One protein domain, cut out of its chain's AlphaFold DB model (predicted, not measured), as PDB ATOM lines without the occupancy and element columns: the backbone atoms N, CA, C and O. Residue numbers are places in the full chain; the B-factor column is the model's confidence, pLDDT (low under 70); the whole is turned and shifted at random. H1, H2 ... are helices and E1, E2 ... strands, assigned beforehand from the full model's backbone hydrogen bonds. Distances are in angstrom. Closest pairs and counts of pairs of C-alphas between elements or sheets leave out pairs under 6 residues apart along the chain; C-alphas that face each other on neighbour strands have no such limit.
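What this domain is: This is residues 26 to 149 of the 217 residues of an uncharacterized protein of Streblomastix strix (UniProt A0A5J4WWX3). Two sheets lie in two layers, offset sideways and only partly face to face, with E4 of the small sheet nearest the large one. Each layer is extended by a helix: H2 covers E6 and E7 beside E4, and H1 packs on E2 beside E3. The 124 printed residues hold two named helices and seven named strands in the order E1 H1 E2 E3 E4 E5 H2 E6 E7; under half, 60 residues, are in named elements, and the class is mixed, helices and strands. The large sheet runs E3 E5 E6 E7 and is mixed; the small one runs E1 E2 E4 and is parallel. The whole is compact and rounded, with a radius of gyration of the C-alphas of 14.2 A and spans of 40 by 37 by 21 A.

How they stand to each other: In the large sheet, E3, residues 69 to 76, and E5, residues 93 to 102, are parallel at 4 degrees, with N 74 and O 98 2.8 A apart. E3 bends by 57 degrees at residue 73, and E5 by 65 degrees at residue 96. E6, residues 133 to 139, is parallel to E5 at 5 degrees, with N 99 and O 134 2.8 A apart. E6 and the edge strand E7, residues 142 to 148, form an antiparallel hairpin, with N 144 and O 137 2.8 A apart. H2, residues 113 to 120, is on this sheet at a height of 9.3 A, over E6 and only just over E7, where 3 of its C-alphas fall; on the local plane it stands at 51 degrees to E6, slantwise to the strands. E5, H2 and E6 form a strand-helix-strand unit, two parallel neighbour strands with a helix between, and its crossover is right-handed. H2 only grazes the small sheet, where the closest C-alphas of H2 and E4, residues 82 to 86, are those of Leu 120 and Leu 83, 5.0 A apart. E2, residues 61 to 65, is parallel to E4, with N 63 and O 83 2.8 A apart, and to E1, residues 32 to 36, with N 36 and O 64 2.8 A apart. H1, residues 47 to 51, is on the small sheet at a height of 8.9 A, only just over E2, where 3 of its C-alphas fall, and only grazes the large sheet; its closest C-alpha pair with E3 is Ala 48 and Ile 74, 6.2 A. E1, H1 and E2 form a second right-handed unit. E4 and E5 are only just apart, at 8.4 A. In H1 and H2 every O i to N i+4 pair is within hydrogen-bond range.

Where its parts are: E5 measures 25.7 A, E3 20.8 A, E7 19.7 A and E6 19.1 A from first to last C-alpha. E1 begins at C-alpha 32, (42.551, -45.056, 50.371), and E7 ends at C-alpha 148, (34.062, -36.599, 27.032).

The domain as a whole: The two C-alphas farthest apart, those of Glu 89 and Asn 141, are 41.2 A apart. The printed part has no cut. The link from H2 to E6, residues 121 to 132, is long; its residues 125 to 126 pair in parallel with residues 93 to 94 of E5. The mean pLDDT of the printed part is 84.3, and residues 26 to 29, 88 to 91 and 129 are under 70.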
ATOM      1  N   ILE A  26      48.393 -46.330  53.695       50.31
ATOM      2  CA  ILE A  26      47.851 -45.164  54.394       50.31
ATOM      3  C   ILE A  26      48.792 -43.993  54.102       50.31
ATOM      4  O   ILE A  26      49.880 -43.888  54.670       50.31
ATOM      5  N   SER A  27      48.382 -43.142  53.170       48.88
ATOM      6  CA  SER A  27      48.990 -41.836  52.940       48.88
ATOM      7  C   SER A  27      48.589 -40.879  54.066       48.88
ATOM      8  O   SER A  27      47.585 -41.074  54.742       48.88
ATOM      9  N   THR A  28      49.334 -39.791  54.243       55.16
ATOM     10  CA  THR A  28      48.968 -38.642  55.095       55.16
ATOM     11  C   THR A  28      47.686 -37.917  54.650       55.16
ATOM     12  O   THR A  28      47.322 -36.902  55.236       55.16
ATOM     13  N   ASN A  29      47.027 -38.417  53.606       62.88
ATOM     14  CA  ASN A  29      45.799 -37.898  53.025       62.88
ATOM     15  C   ASN A  29      44.628 -38.793  53.448       62.88
ATOM     16  O   ASN A  29      44.793 -40.007  53.558       62.88
ATOM     17  N   ASN A  30      43.439 -38.221  53.649       83.19
ATOM     18  CA  ASN A  30      42.259 -38.951  54.123       83.19
ATOM     19  C   ASN A  30      41.600 -39.805  53.011       83.19
ATOM     20  O   ASN A  30      40.375 -39.881  52.949       83.19
ATOM     21  N   ALA A  31      42.394 -40.454  52.149       88.12
ATOM     22  CA  ALA A  31      41.965 -41.309  51.038       88.12
ATOM     23  C   ALA A  31      42.638 -42.696  51.097       88.12
ATOM     24  O   ALA A  31      43.764 -42.835  51.584       88.12
ATOM     25  N   CYS A  32      41.975 -43.728  50.572       91.31
ATOM     26  CA  CYS A  32      42.551 -45.056  50.371       91.31
ATOM     27  C   CYS A  32      43.368 -45.087  49.085       91.31
ATOM     28  O   CYS A  32      42.819 -44.920  47.997       91.31
ATOM     29  N   LEU A  33      44.670 -45.326  49.220       91.38
ATOM     30  CA  LEU A  33      45.593 -45.282  48.097       91.38
ATOM     31  C   LEU A  33      45.811 -46.678  47.511       91.38
ATOM     32  O   LEU A  33      46.179 -47.611  48.233       91.38
ATOM     33  N   PHE A  34      45.603 -46.804  46.203       92.12
ATOM     34  CA  PHE A  34      45.744 -48.056  45.467       92.12
ATOM     35  C   PHE A  34      46.555 -47.848  44.196       92.12
ATOM     36  O   PHE A  34      46.379 -46.857  43.495       92.12
ATOM     37  N   ASN A  35      47.401 -48.821  43.872       91.00
ATOM     38  CA  ASN A  35      48.144 -48.848  42.620       91.00
ATOM     39  C   ASN A  35      47.574 -49.942  41.722       91.00
ATOM     40  O   ASN A  35      47.461 -51.090  42.157       91.00
ATOM     41  N   VAL A  36      47.267 -49.596  40.477       91.25
ATOM     42  CA  VAL A  36      46.809 -50.533  39.453       91.25
ATOM     43  C   VAL A  36      47.875 -50.635  38.373       91.25
ATOM     44  O   VAL A  36      48.358 -49.628  37.850       91.25
ATOM     45  N   SER A  37      48.245 -51.869  38.048       89.75
ATOM     46  CA  SER A  37      49.126 -52.191  36.939       89.75
ATOM     47  C   SER A  37      48.759 -53.534  36.324       89.75
ATOM     48  O   SER A  37      48.687 -54.556  37.000       89.75
ATOM     49  N   GLN A  38      48.614 -53.563  35.009       85.25
ATOM     50  CA  GLN A  38      48.429 -54.749  34.186       85.25
ATOM     51  C   GLN A  38      49.704 -55.603  34.084       85.25
ATOM     52  O   GLN A  38      49.634 -56.748  33.638       85.25
ATOM     53  N   THR A  39      50.866 -55.074  34.490       85.31
ATOM     54  CA  THR A  39      52.173 -55.731  34.322       85.31
ATOM     55  C   THR A  39      52.811 -56.203  35.632       85.31
ATOM     56  O   THR A  39      53.583 -57.165  35.618       85.31
ATOM     57  N   ILE A  40      52.487 -55.580  36.771       86.38
ATOM     58  CA  ILE A  40      53.075 -55.935  38.073       86.38
ATOM     59  C   ILE A  40      52.451 -57.209  38.642       86.38
ATOM     60  O   ILE A  40      51.249 -57.304  38.861       86.38
ATOM     61  N   TYR A  41      53.300 -58.180  38.967       85.31
ATOM     62  CA  TYR A  41      52.884 -59.423  39.608       85.31
ATOM     63  C   TYR A  41      52.390 -59.189  41.048       85.31
ATOM     64  O   TYR A  41      53.032 -58.465  41.807       85.31
ATOM     65  N   HIS A  42      51.277 -59.830  41.426       84.50
ATOM     66  CA  HIS A  42      50.588 -59.661  42.722       84.50
ATOM     67  C   HIS A  42      50.055 -58.242  43.015       84.50
ATOM     68  O   HIS A  42      49.810 -57.907  44.176       84.50
ATOM     69  N   GLY A  43      49.866 -57.411  41.988       88.88
ATOM     70  CA  GLY A  43      49.177 -56.123  42.100       88.88
ATOM     71  C   GLY A  43      47.694 -56.213  41.736       88.88
ATOM     72  O   GLY A  43      47.197 -57.272  41.357       88.88
ATOM     73  N   TYR A  44      47.005 -55.075  41.820       93.75
ATOM     74  CA  TYR A  44      45.707 -54.912  41.170       93.75
ATOM     75  C   TYR A  44      45.918 -54.719  39.682       93.75
ATOM     76  O   TYR A  44      46.685 -53.846  39.278       93.75
ATOM     77  N   HIS A  45      45.223 -55.500  38.871       92.19
ATOM     78  CA  HIS A  45      45.335 -55.414  37.418       92.19
ATOM     79  C   HIS A  45      44.224 -54.572  36.796       92.19
ATOM     80  O   HIS A  45      44.315 -54.184  35.629       92.19
ATOM     81  N   LYS A  46      43.177 -54.287  37.574       92.31
ATOM     82  CA  LYS A  46      41.985 -53.556  37.153       92.31
ATOM     83  C   LYS A  46      41.528 -52.589  38.232       92.31
ATOM     84  O   LYS A  46      41.661 -52.860  39.425       92.31
ATOM     85  N   ILE A  47      40.926 -51.488  37.807       91.75
ATOM     86  CA  ILE A  47      40.274 -50.523  38.694       91.75
ATOM     87  C   ILE A  47      39.072 -51.178  39.378       91.75
ATOM     88  O   ILE A  47      38.856 -50.946  40.562       91.75
ATOM     89  N   ALA A  48      38.336 -52.052  38.686       91.25
ATOM     90  CA  ALA A  48      37.220 -52.787  39.283       91.25
ATOM     91  C   ALA A  48      37.628 -53.585  40.540       91.25
ATOM     92  O   ALA A  48      36.923 -53.534  41.541       91.25
ATOM     93  N   GLU A  49      38.799 -54.236  40.534       92.69
ATOM     94  CA  GLU A  49      39.321 -54.992  41.691       92.69
ATOM     95  C   GLU A  49      39.582 -54.081  42.901       92.69
ATOM     96  O   GLU A  49      39.382 -54.470  44.055       92.69
ATOM     97  N   VAL A  50      40.014 -52.846  42.630       93.50
ATOM     98  CA  VAL A  50      40.222 -51.816  43.649       93.50
ATOM     99  C   VAL A  50      38.892 -51.303  44.194       93.50
ATOM    100  O   VAL A  50      38.762 -51.127  45.402       93.50
ATOM    101  N   LEU A  51      37.899 -51.076  43.334       91.69
ATOM    102  CA  LEU A  51      36.580 -50.584  43.749       91.69
ATOM    103  C   LEU A  51      35.775 -51.624  44.544       91.69
ATOM    104  O   LEU A  51      34.878 -51.255  45.292       91.69
ATOM    105  N   GLU A  52      36.116 -52.909  44.446       91.44
ATOM    106  CA  GLU A  52      35.571 -53.960  45.319       91.44
ATOM    107  C   GLU A  52      36.137 -53.905  46.752       91.44
ATOM    108  O   GLU A  52      35.623 -54.575  47.654       91.44
ATOM    109  N   GLN A  53      37.178 -53.101  46.994       91.19
ATOM    110  CA  GLN A  53      37.775 -52.958  48.319       91.19
ATOM    111  C   GLN A  53      36.969 -52.047  49.224       91.19
ATOM    112  O   GLN A  53      36.399 -51.044  48.811       91.19
ATOM    113  N   ASN A  54      36.994 -52.348  50.521       89.00
ATOM    114  CA  ASN A  54      36.414 -51.445  51.499       89.00
ATOM    115  C   ASN A  54      37.338 -50.237  51.720       89.00
ATOM    116  O   ASN A  54      38.472 -50.399  52.178       89.00
ATOM    117  N   CYS A  55      36.829 -49.032  51.459       89.38
ATOM    118  CA  CYS A  55      37.487 -47.788  51.826       89.38
ATOM    119  C   CYS A  55      36.659 -47.019  52.857       89.38
ATOM    120  O   CYS A  55      35.551 -46.572  52.574       89.38
ATOM    121  N   THR A  56      37.215 -46.834  54.055       88.06
ATOM    122  CA  THR A  56      36.542 -46.124  55.156       88.06
ATOM    123  C   THR A  56      36.918 -44.650  55.248       88.06
ATOM    124  O   THR A  56      36.479 -43.972  56.175       88.06
ATOM    125  N   GLN A  57      37.773 -44.165  54.347       87.19
ATOM    126  CA  GLN A  57      38.294 -42.807  54.429       87.19
ATOM    127  C   GLN A  57      37.361 -41.808  53.753       87.19
ATOM    128  O   GLN A  57      36.705 -42.125  52.762       87.19
ATOM    129  N   SER A  58      37.287 -40.599  54.316       85.44
ATOM    130  CA  SER A  58      36.328 -39.568  53.905       85.44
ATOM    131  C   SER A  58      36.527 -39.091  52.473       85.44
ATOM    132  O   SER A  58      35.552 -38.755  51.806       85.44
ATOM    133  N   ASP A  59      37.771 -39.086  51.997       84.44
ATOM    134  CA  ASP A  59      38.118 -38.620  50.655       84.44
ATOM    135  C   ASP A  59      38.041 -39.770  49.635       84.44
ATOM    136  O   ASP A  59      38.351 -39.586  48.463       84.44
ATOM    137  N   GLY A  60      37.603 -40.960  50.067       89.06
ATOM    138  CA  GLY A  60      37.361 -42.107  49.203       89.06
ATOM    139  C   GLY A  60      38.640 -42.713  48.627       89.06
ATOM    140  O   GLY A  60      39.599 -42.957  49.357       89.06
ATOM    141  N   PHE A  61      38.633 -43.025  47.334       90.94
ATOM    142  CA  PHE A  61      39.683 -43.769  46.640       90.94
ATOM    143  C   PHE A  61      40.627 -42.837  45.877       90.94
ATOM    144  O   PHE A  61      40.183 -41.987  45.110       90.94
ATOM    145  N   ASP A  62      41.931 -43.064  46.018       90.00
ATOM    146  CA  ASP A  62      42.985 -42.448  45.210       90.00
ATOM    147  C   ASP A  62      43.741 -43.560  44.468       90.00
ATOM    148  O   ASP A  62      44.540 -44.296  45.055       90.00
ATOM    149  N   ILE A  63      43.420 -43.732  43.188       90.75
ATOM    150  CA  ILE A  63      43.887 -44.835  42.350       90.75
ATOM    151  C   ILE A  63      44.965 -44.315  41.400       90.75
ATOM    152  O   ILE A  63      44.700 -43.487  40.526       90.75
ATOM    153  N   ALA A  64      46.185 -44.826  41.552       88.75
ATOM    154  CA  ALA A  64      47.306 -44.547  40.668       88.75
ATOM    155  C   ALA A  64      47.451 -45.650  39.610       88.75
ATOM    156  O   ALA A  64      47.604 -46.827  39.944       88.75
ATOM    157  N   LEU A  65      47.429 -45.269  38.336       88.00
ATOM    158  CA  LEU A  65      47.712 -46.157  37.209       88.00
ATOM    159  C   LEU A  65      49.208 -46.104  36.892       88.00
ATOM    160  O   LEU A  65      49.740 -45.034  36.590       88.00
ATOM    161  N   LEU A  66      49.880 -47.252  36.987       86.06
ATOM    162  CA  LEU A  66      51.337 -47.337  36.826       86.06
ATOM    163  C   LEU A  66      51.772 -47.621  35.382       86.06
ATOM    164  O   LEU A  66      52.919 -47.362  35.025       86.06
ATOM    165  N   ASP A  67      50.886 -48.159  34.542       83.75
ATOM    166  CA  ASP A  67      51.203 -48.405  33.136       83.75
ATOM    167  C   ASP A  67      50.913 -47.169  32.268       83.75
ATOM    168  O   ASP A  67      50.005 -46.375  32.526       83.75
ATOM    169  N   SER A  68      51.660 -47.039  31.168       80.81
ATOM    170  CA  SER A  68      51.509 -45.939  30.207       80.81
ATOM    171  C   SER A  68      50.203 -45.989  29.410       80.81
ATOM    172  O   SER A  68      49.798 -44.987  28.831       80.81
ATOM    173  N   THR A  69      49.568 -47.157  29.332       81.06
ATOM    174  CA  THR A  69      48.335 -47.394  28.571       81.06
ATOM    175  C   THR A  69      47.362 -48.180  29.429       81.06
ATOM    176  O   THR A  69      47.751 -49.207  29.984       81.06
ATOM    177  N   HIS A  70      46.103 -47.748  29.486       82.50
ATOM    178  CA  HIS A  70      45.059 -48.457  30.226       82.50
ATOM    179  C   HIS A  70      43.757 -48.502  29.425       82.50
ATOM    180  O   HIS A  70      43.365 -47.525  28.786       82.50
ATOM    181  N   VAL A  71      43.089 -49.654  29.450       81.88
ATOM    182  CA  VAL A  71      41.810 -49.877  28.766       81.88
ATOM    183  C   VAL A  71      40.931 -50.705  29.684       81.88
ATOM    184  O   VAL A  71      41.267 -51.843  30.008       81.88
ATOM    185  N   GLU A  72      39.803 -50.137  30.103       83.25
ATOM    186  CA  GLU A  72      38.906 -50.796  31.046       83.25
ATOM    187  C   GLU A  72      37.470 -50.264  30.938       83.25
ATOM    188  O   GLU A  72      37.229 -49.094  30.631       83.25
ATOM    189  N   GLN A  73      36.510 -51.147  31.215       84.62
ATOM    190  CA  GLN A  73      35.125 -50.789  31.496       84.62
ATOM    191  C   GLN A  73      34.944 -50.704  33.013       84.62
ATOM    192  O   GLN A  73      35.135 -51.701  33.706       84.62
ATOM    193  N   ILE A  74      34.567 -49.531  33.517       86.81
ATOM    194  CA  ILE A  74      34.499 -49.245  34.949       86.81
ATOM    195  C   ILE A  74      33.033 -49.094  35.357       86.81
ATOM    196  O   ILE A  74      32.289 -48.270  34.818       86.81
ATOM    197  N   PHE A  75      32.625 -49.894  36.337       85.25
ATOM    198  CA  PHE A  75      31.309 -49.812  36.961       85.25
ATOM    199  C   PHE A  75      31.455 -49.137  38.321       85.25
ATOM    200  O   PHE A  75      32.194 -49.620  39.176       85.25
ATOM    201  N   ILE A  76      30.763 -48.018  38.513       83.62
ATOM    202  CA  ILE A  76      30.804 -47.227  39.740       83.62
ATOM    203  C   ILE A  76      29.412 -47.284  40.365       83.62
ATOM    204  O   ILE A  76      28.464 -46.674  39.875       83.62
ATOM    205  N   ALA A  77      29.295 -48.049  41.448       78.00
ATOM    206  CA  ALA A  77      28.041 -48.269  42.175       78.00
ATOM    207  C   ALA A  77      28.134 -47.829  43.649       78.00
ATOM    208  O   ALA A  77      27.416 -48.344  44.504       78.00
ATOM    209  N   GLN A  78      29.056 -46.917  43.960       76.44
ATOM    210  CA  GLN A  78      29.334 -46.457  45.321       76.44
ATOM    211  C   GLN A  78      29.302 -44.930  45.412       76.44
ATOM    212  O   GLN A  78      29.598 -44.237  44.442       76.44
ATOM    213  N   GLU A  79      28.969 -44.417  46.597       74.06
ATOM    214  CA  GLU A  79      28.826 -42.975  46.863       74.06
ATOM    215  C   GLU A  79      30.142 -42.286  47.273       74.06
ATOM    216  O   GLU A  79      30.173 -41.075  47.492       74.06
ATOM    217  N   SER A  80      31.233 -43.040  47.413       78.75
ATOM    218  CA  SER A  80      32.539 -42.495  47.784       78.75
ATOM    219  C   SER A  80      33.199 -41.752  46.620       78.75
ATOM    220  O   SER A  80      32.992 -42.069  45.448       78.75
ATOM    221  N   SER A  81      34.027 -40.755  46.949       82.06
ATOM    222  CA  SER A  81      34.838 -40.059  45.947       82.06
ATOM    223  C   SER A  81      35.880 -41.012  45.354       82.06
ATOM    224  O   SER A  81      36.417 -41.870  46.055       82.06
ATOM    225  N   ILE A  82      36.144 -40.894  44.055       87.44
ATOM    226  CA  ILE A  82      37.127 -41.708  43.340       87.44
ATOM    227  C   ILE A  82      37.977 -40.749  42.514       87.44
ATOM    228  O   ILE A  82      37.442 -39.979  41.720       87.44
ATOM    229  N   LEU A  83      39.293 -40.816  42.678       84.75
ATOM    230  CA  LEU A  83      40.268 -40.122  41.849       84.75
ATOM    231  C   LEU A  83      41.111 -41.165  41.114       84.75
ATOM    232  O   LEU A  83      41.687 -42.039  41.759       84.75
ATOM    233  N   ILE A  84      41.196 -41.075  39.784       86.31
ATOM    234  CA  ILE A  84      42.021 -41.972  38.968       86.31
ATOM    235  C   ILE A  84      43.064 -41.129  38.242       86.31
ATOM    236  O   ILE A  84      42.742 -40.297  37.396       86.31
ATOM    237  N   LYS A  85      44.337 -41.343  38.563       81.31
ATOM    238  CA  LYS A  85      45.441 -40.558  38.002       81.31
ATOM    239  C   LYS A  85      46.538 -41.455  37.454       81.31
ATOM    240  O   LYS A  85      46.862 -42.481  38.047       81.31
ATOM    241  N   GLY A  86      47.145 -41.034  36.351       78.31
ATOM    242  CA  GLY A  86      48.434 -41.581  35.940       78.31
ATOM    243  C   GLY A  86      49.541 -41.132  36.890       78.31
ATOM    244  O   GLY A  86      49.453 -40.063  37.511       78.31
ATOM    245  N   GLU A  87      50.589 -41.938  37.021       75.44
ATOM    246  CA  GLU A  87      51.773 -41.517  37.762       75.44
ATOM    247  C   GLU A  87      52.477 -40.346  37.047       75.44
ATOM    248  O   GLU A  87      52.573 -40.276  35.825       75.44
ATOM    249  N   LYS A  88      52.956 -39.377  37.830       59.00
ATOM    250  CA  LYS A  88      53.327 -38.019  37.392       59.00
ATOM    251  C   LYS A  88      54.431 -37.943  36.320       59.00
ATOM    252  O   LYS A  88      54.590 -36.890  35.707       59.00
ATOM    253  N   GLU A  89      55.196 -39.010  36.101       64.50
ATOM    254  CA  GLU A  89      56.255 -39.046  35.081       64.50
ATOM    255  C   GLU A  89      55.755 -39.502  33.705       64.50
ATOM    256  O   GLU A  89      56.313 -39.087  32.687       64.50
ATOM    257  N   ILE A  90      54.692 -40.314  33.654       64.44
ATOM    258  CA  ILE A  90      54.136 -40.856  32.413       64.44
ATOM    259  C   ILE A  90      52.610 -40.750  32.496       64.44
ATOM    260  O   ILE A  90      51.984 -41.539  33.202       64.44
ATOM    261  N   PRO A  91      51.981 -39.794  31.789       69.19
ATOM    262  CA  PRO A  91      50.530 -39.701  31.789       69.19
ATOM    263  C   PRO A  91      49.942 -40.988  31.205       69.19
ATOM    264  O   PRO A  91      50.376 -41.455  30.149       69.19
ATOM    265  N   THR A  92      48.946 -41.557  31.881       76.56
ATOM    266  CA  THR A  92      48.246 -42.733  31.368       76.56
ATOM    267  C   THR A  92      47.441 -42.345  30.135       76.56
ATOM    268  O   THR A  92      46.637 -41.408  30.170       76.56
ATOM    269  N   ILE A  93      47.675 -43.076  29.047       79.69
ATOM    270  CA  ILE A  93      46.944 -42.965  27.792       79.69
ATOM    271  C   ILE A  93      45.726 -43.882  27.866       79.69
ATOM    272  O   ILE A  93      45.854 -45.107  27.957       79.69
ATOM    273  N   TRP A  94      44.545 -43.280  27.805       78.94
ATOM    274  CA  TRP A  94      43.276 -43.987  27.710       78.94
ATOM    275  C   TRP A  94      42.857 -44.130  26.251       78.94
ATOM    276  O   TRP A  94      42.542 -43.131  25.608       78.94
ATOM    277  N   SER A  95      42.778 -45.361  25.746       76.12
ATOM    278  CA  SER A  95      42.241 -45.592  24.395       76.12
ATOM    279  C   SER A  95      40.728 -45.570  24.339       76.12
ATOM    280  O   SER A  95      40.141 -45.130  23.352       76.12
ATOM    281  N   TYR A  96      40.088 -46.044  25.401       78.31
ATOM    282  CA  TYR A  96      38.652 -45.949  25.596       78.31
ATOM    283  C   TYR A  96      38.336 -46.263  27.056       78.31
ATOM    284  O   TYR A  96      38.875 -47.223  27.613       78.31
ATOM    285  N   ALA A  97      37.440 -45.483  27.652       85.25
ATOM    286  CA  ALA A  97      36.843 -45.777  28.945       85.25
ATOM    287  C   ALA A  97      35.318 -45.769  28.820       85.25
ATOM    288  O   ALA A  97      34.736 -44.873  28.205       85.25
ATOM    289  N   PHE A  98      34.672 -46.752  29.442       87.56
ATOM    290  CA  PHE A  98      33.225 -46.770  29.629       87.56
ATOM    291  C   PHE A  98      32.926 -46.684  31.118       87.56
ATOM    292  O   PHE A  98      33.362 -47.552  31.873       87.56
ATOM    293  N   LEU A  99      32.184 -45.657  31.521       90.06
ATOM    294  CA  LEU A  99      31.755 -45.444  32.896       90.06
ATOM    295  C   LEU A  99      30.266 -45.722  33.016       90.06
ATOM    296  O   LEU A  99      29.464 -45.171  32.264       90.06
ATOM    297  N   LYS A 100      29.884 -46.521  34.004       90.56
ATOM    298  CA  LYS A 100      28.480 -46.661  34.377       90.56
ATOM    299  C   LYS A 100      28.288 -46.280  35.831       90.56
ATOM    300  O   LYS A 100      28.898 -46.898  36.698       90.56
ATOM    301  N   PHE A 101      27.436 -45.289  36.063       89.38
ATOM    302  CA  PHE A 101      27.054 -44.820  37.387       89.38
ATOM    303  C   PHE A 101      25.637 -45.295  37.701       89.38
ATOM    304  O   PHE A 101      24.681 -44.849  37.063       89.38
ATOM    305  N   ASP A 102      25.507 -46.183  38.685       85.56
ATOM    306  CA  ASP A 102      24.210 -46.619  39.209       85.56
ATOM    307  C   ASP A 102      23.951 -45.913  40.548       85.56
ATOM    308  O   ASP A 102      24.681 -46.134  41.512       85.56
ATOM    309  N   ASN A 103      22.911 -45.071  40.603       82.94
ATOM    310  CA  ASN A 103      22.573 -44.219  41.755       82.94
ATOM    311  C   ASN A 103      23.719 -43.265  42.157       82.94
ATOM    312  O   ASN A 103      24.267 -43.380  43.254       82.94
ATOM    313  N   PRO A 104      24.109 -42.323  41.277       84.75
ATOM    314  CA  PRO A 104      25.136 -41.340  41.601       84.75
ATOM    315  C   PRO A 104      24.693 -40.438  42.771       84.75
ATOM    316  O   PRO A 104      23.494 -40.316  43.047       84.75
ATOM    317  N   PRO A 105      25.637 -39.728  43.413       84.88
ATOM    318  CA  PRO A 105      25.313 -38.724  44.420       84.88
ATOM    319  C   PRO A 105      24.274 -37.699  43.929       84.88
ATOM    320  O   PRO A 105      24.298 -37.263  42.781       84.88
ATOM    321  N   GLN A 106      23.381 -37.259  44.821       83.94
ATOM    322  CA  GLN A 106      22.248 -36.370  44.495       83.94
ATOM    323  C   GLN A 106      22.647 -35.015  43.884       83.94
ATOM    324  O   GLN A 106      21.842 -34.359  43.231       83.94
ATOM    325  N   ASN A 107      23.886 -34.573  44.094       86.94
ATOM    326  CA  ASN A 107      24.418 -33.339  43.520       86.94
ATOM    327  C   ASN A 107      24.921 -33.499  42.073       86.94
ATOM    328  O   ASN A 107      25.319 -32.499  41.474       86.94
ATOM    329  N   TRP A 108      24.933 -34.712  41.513       88.06
ATOM    330  CA  TRP A 108      25.299 -34.960  40.119       88.06
ATOM    331  C   TRP A 108      24.095 -34.697  39.217       88.06
ATOM    332  O   TRP A 108      23.037 -35.307  39.362       88.06
ATOM    333  N   THR A 109      24.263 -33.782  38.270       88.94
ATOM    334  CA  THR A 109      23.241 -33.365  37.310       88.94
ATOM    335  C   THR A 109      23.782 -33.476  35.889       88.94
ATOM    336  O   THR A 109      24.989 -33.587  35.669       88.94
ATOM    337  N   SER A 110      22.900 -33.394  34.888       85.56
ATOM    338  CA  SER A 110      23.313 -33.330  33.477       85.56
ATOM    339  C   SER A 110      24.284 -32.186  33.178       85.56
ATOM    340  O   SER A 110      25.050 -32.277  32.221       85.56
ATOM    341  N   ASP A 111      24.251 -31.128  33.987       87.94
ATOM    342  CA  ASP A 111      24.974 -29.885  33.730       87.94
ATOM    343  C   ASP A 111      26.400 -29.918  34.288       87.94
ATOM    344  O   ASP A 111      27.278 -29.260  33.738       87.94
ATOM    345  N   ASN A 112      26.652 -30.686  35.355       91.81
ATOM    346  CA  ASN A 112      27.962 -30.749  36.016       91.81
ATOM    347  C   ASN A 112      28.693 -32.090  35.834       91.81
ATOM    348  O   ASN A 112      29.898 -32.153  36.065       91.81
ATOM    349  N   ILE A 113      28.003 -33.145  35.379       90.62
ATOM    350  CA  ILE A 113      28.569 -34.495  35.245       90.62
ATOM    351  C   ILE A 113      29.840 -34.528  34.396       90.62
ATOM    352  O   ILE A 113      30.781 -35.252  34.711       90.62
ATOM    353  N   GLN A 114      29.902 -33.722  33.334       91.56
ATOM    354  CA  GLN A 114      31.083 -33.691  32.479       91.56
ATOM    355  C   GLN A 114      32.303 -33.134  33.204       91.56
ATOM    356  O   GLN A 114      33.405 -33.636  33.008       91.56
ATOM    357  N   ASP A 115      32.122 -32.108  34.030       91.25
ATOM    358  CA  ASP A 115      33.228 -31.507  34.769       91.25
ATOM    359  C   ASP A 115      33.681 -32.427  35.901       91.25
ATOM    360  O   ASP A 115      34.877 -32.635  36.071       91.25
ATOM    361  N   ILE A 116      32.740 -33.107  36.558       90.38
ATOM    362  CA  ILE A 116      33.060 -34.134  37.552       90.38
ATOM    363  C   ILE A 116      33.875 -35.270  36.921       90.38
ATOM    364  O   ILE A 116      34.930 -35.626  37.434       90.38
ATOM    365  N   ILE A 117      33.447 -35.822  35.781       90.38
ATOM    366  CA  ILE A 117      34.205 -36.890  35.110       90.38
ATOM    367  C   ILE A 117      35.567 -36.378  34.607       90.38
ATOM    368  O   ILE A 117      36.539 -37.124  34.647       90.38
ATOM    369  N   LYS A 118      35.702 -35.120  34.171       88.69
ATOM    370  CA  LYS A 118      37.032 -34.560  33.855       88.69
ATOM    371  C   LYS A 118      37.935 -34.526  35.085       88.69
ATOM    372  O   LYS A 118      39.105 -34.885  34.967       88.69
ATOM    373  N   ASP A 119      37.397 -34.148  36.241       87.50
ATOM    374  CA  ASP A 119      38.136 -34.151  37.504       87.50
ATOM    375  C   ASP A 119      38.545 -35.575  37.917       87.50
ATOM    376  O   ASP A 119      39.669 -35.771  38.384       87.50
ATOM    377  N   LEU A 120      37.697 -36.587  37.664       86.56
ATOM    378  CA  LEU A 120      38.034 -38.004  37.882       86.56
ATOM    379  C   LEU A 120      39.278 -38.445  37.098       86.56
ATOM    380  O   LEU A 120      40.033 -39.273  37.599       86.56
ATOM    381  N   PHE A 121      39.474 -37.909  35.889       85.31
ATOM    382  CA  PHE A 121      40.566 -38.247  34.966       85.31
ATOM    383  C   PHE A 121      41.623 -37.138  34.890       85.31
ATOM    384  O   PHE A 121      42.332 -37.002  33.887       85.31
ATOM    385  N   ASN A 122      41.740 -36.317  35.932       81.44
ATOM    386  CA  ASN A 122      42.652 -35.184  35.920       81.44
ATOM    387  C   ASN A 122      44.105 -35.632  35.662       81.44
ATOM    388  O   ASN A 122      44.587 -36.614  36.225       81.44
ATOM    389  N   ASN A 123      44.814 -34.894  34.806       76.19
ATOM    390  CA  ASN A 123      46.148 -35.225  34.285       76.19
ATOM    391  C   ASN A 123      46.250 -36.515  33.445       76.19
ATOM    392  O   ASN A 123      47.362 -36.937  33.124       76.19
ATOM    393  N   SER A 124      45.132 -37.130  33.057       81.25
ATOM    394  CA  SER A 124      45.127 -38.217  32.072       81.25
ATOM    395  C   SER A 124      45.069 -37.676  30.642       81.25
ATOM    396  O   SER A 124      44.539 -36.589  30.394       81.25
ATOM    397  N   ILE A 125      45.589 -38.452  29.690       84.00
ATOM    398  CA  ILE A 125      45.503 -38.160  28.251       84.00
ATOM    399  C   ILE A 125      44.821 -39.316  27.518       84.00
ATOM    400  O   ILE A 125      44.636 -40.399  28.072       84.00
ATOM    401  N   SER A 126      44.438 -39.097  26.266       82.38
ATOM    402  CA  SER A 126      43.804 -40.114  25.427       82.38
ATOM    403  C   SER A 126      44.378 -40.100  24.018       82.38
ATOM    404  O   SER A 126      44.557 -39.027  23.452       82.38
ATOM    405  N   ASP A 127      44.572 -41.277  23.421       78.06
ATOM    406  CA  ASP A 127      44.893 -41.433  21.994       78.06
ATOM    407  C   ASP A 127      43.633 -41.582  21.110       78.06
ATOM    408  O   ASP A 127      43.716 -41.650  19.878       78.06
ATOM    409  N   ALA A 128      42.436 -41.590  21.710       74.56
ATOM    410  CA  ALA A 128      41.175 -41.520  20.980       74.56
ATOM    411  C   ALA A 128      40.965 -40.140  20.329       74.56
ATOM    412  O   ALA A 128      41.042 -39.103  20.982       74.56
ATOM    413  N   ARG A 129      40.591 -40.132  19.040       64.88
ATOM    414  CA  ARG A 129      40.357 -38.900  18.254       64.88
ATOM    415  C   ARG A 129      39.206 -38.024  18.772       64.88
ATOM    416  O   ARG A 129      39.189 -36.830  18.492       64.88
ATOM    417  N   ALA A 130      38.211 -38.632  19.416       70.06
ATOM    418  CA  ALA A 130      37.058 -37.978  20.032       70.06
ATOM    419  C   ALA A 130      36.324 -38.987  20.928       70.06
ATOM    420  O   ALA A 130      36.306 -40.177  20.611       70.06
ATOM    421  N   GLY A 131      35.683 -38.513  21.999       75.00
ATOM    422  CA  GLY A 131      34.847 -39.349  22.869       75.00
ATOM    423  C   GLY A 131      35.631 -40.456  23.575       75.00
ATOM    424  O   GLY A 131      35.201 -41.605  23.582       75.00
ATOM    425  N   SER A 132      36.792 -40.108  24.134       83.69
ATOM    426  CA  SER A 132      37.690 -41.026  24.844       83.69
ATOM    427  C   SER A 132      37.042 -41.692  26.055       83.69
ATOM    428  O   SER A 132      37.378 -42.823  26.401       83.69
ATOM    429  N   ILE A 133      36.104 -40.992  26.692       89.06
ATOM    430  CA  ILE A 133      35.298 -41.506  27.791       89.06
ATOM    431  C   ILE A 133      33.843 -41.472  27.346       89.06
ATOM    432  O   ILE A 133      33.316 -40.407  27.021       89.06
ATOM    433  N   TYR A 134      33.185 -42.621  27.365       91.31
ATOM    434  CA  TYR A 134      31.734 -42.725  27.298       91.31
ATOM    435  C   TYR A 134      31.190 -42.975  28.701       91.31
ATOM    436  O   TYR A 134      31.794 -43.729  29.466       91.31
ATOM    437  N   TYR A 135      30.060 -42.367  29.045       92.12
ATOM    438  CA  TYR A 135      29.426 -42.602  30.334       92.12
ATOM    439  C   TYR A 135      27.915 -42.774  30.227       92.12
ATOM    440  O   TYR A 135      27.260 -42.156  29.388       92.12
ATOM    441  N   GLU A 136      27.372 -43.580  31.134       92.69
ATOM    442  CA  GLU A 136      25.946 -43.724  31.403       92.69
ATOM    443  C   GLU A 136      25.698 -43.452  32.882       92.69
ATOM    444  O   GLU A 136      26.287 -44.096  33.749       92.69
ATOM    445  N   MET A 137      24.816 -42.502  33.173       90.25
ATOM    446  CA  MET A 137      24.398 -42.194  34.536       90.25
ATOM    447  C   MET A 137      22.926 -42.543  34.710       90.25
ATOM    448  O   MET A 137      22.082 -42.001  34.000       90.25
ATOM    449  N   ASN A 138      22.613 -43.433  35.648       87.75
ATOM    450  CA  ASN A 138      21.243 -43.789  35.993       87.75
ATOM    451  C   ASN A 138      20.795 -43.023  37.243       87.75
ATOM    452  O   ASN A 138      21.279 -43.296  38.341       87.75
ATOM    453  N   HIS A 139      19.879 -42.072  37.066       83.31
ATOM    454  CA  HIS A 139      19.286 -41.273  38.138       83.31
ATOM    455  C   HIS A 139      17.759 -41.363  38.012       83.31
ATOM    456  O   HIS A 139      17.220 -41.116  36.934       83.31
ATOM    457  N   ASP A 140      17.060 -41.761  39.078       84.31
ATOM    458  CA  ASP A 140      15.596 -41.949  39.097       84.31
ATOM    459  C   ASP A 140      15.043 -42.863  37.979       84.31
ATOM    460  O   ASP A 140      13.987 -42.603  37.401       84.31
ATOM    461  N   ASN A 141      15.748 -43.960  37.668       84.44
ATOM    462  CA  ASN A 141      15.458 -44.875  36.549       84.44
ATOM    463  C   ASN A 141      15.540 -44.231  35.152       84.44
ATOM    464  O   ASN A 141      15.064 -44.817  34.174       84.44
ATOM    465  N   ILE A 142      16.139 -43.046  35.034       86.69
ATOM    466  CA  ILE A 142      16.429 -42.390  33.760       86.69
ATOM    467  C   ILE A 142      17.928 -42.492  33.497       86.69
ATOM    468  O   ILE A 142      18.758 -42.126  34.328       86.69
ATOM    469  N   THR A 143      18.281 -42.986  32.310       91.25
ATOM    470  CA  THR A 143      19.673 -43.083  31.866       91.25
ATOM    471  C   THR A 143      20.062 -41.856  31.051       91.25
ATOM    472  O   THR A 143      19.458 -41.570  30.016       91.25
ATOM    473  N   TYR A 144      21.109 -41.167  31.496       90.50
ATOM    474  CA  TYR A 144      21.718 -40.022  30.831       90.50
ATOM    475  C   TYR A 144      23.061 -40.445  30.223       90.50
ATOM    476  O   TYR A 144      24.044 -40.580  30.957       90.50
ATOM    477  N   PRO A 145      23.121 -40.690  28.902       93.50
ATOM    478  CA  PRO A 145      24.372 -40.999  28.231       93.50
ATOM    479  C   PRO A 145      25.147 -39.723  27.888       93.50
ATOM    480  O   PRO A 145      24.560 -38.679  27.586       93.50
ATOM    481  N   GLY A 146      26.471 -39.822  27.834       92.44
ATOM    482  CA  GLY A 146      27.320 -38.750  27.330       92.44
ATOM    483  C   GLY A 146      28.718 -39.220  26.960       92.44
ATOM    484  O   GLY A 146      29.079 -40.385  27.122       92.44
ATOM    485  N   ASN A 147      29.505 -38.300  26.408       91.69
ATOM    486  CA  ASN A 147      30.907 -38.547  26.112       91.69
ATOM    487  C   ASN A 147      31.769 -37.329  26.444       91.69
ATOM    488  O   ASN A 147      31.295 -36.194  26.455       91.69
ATOM    489  N   ILE A 148      33.038 -37.595  26.731       90.06
ATOM    490  CA  ILE A 148      34.062 -36.599  27.032       90.06
ATOM    491  C   ILE A 148      35.295 -36.949  26.217       90.06
ATOM    492  O   ILE A 148      35.621 -38.119  26.020       90.06
ATOM    493  N   THR A 149      35.973 -35.917  25.725       88.31
ATOM    494  CA  THR A 149      37.261 -36.059  25.050       88.31
ATOM    495  C   THR A 149      38.338 -35.521  25.979       88.31
ATOM    496  O   THR A 149      38.327 -34.335  26.309       88.31
TER     497      THR A 149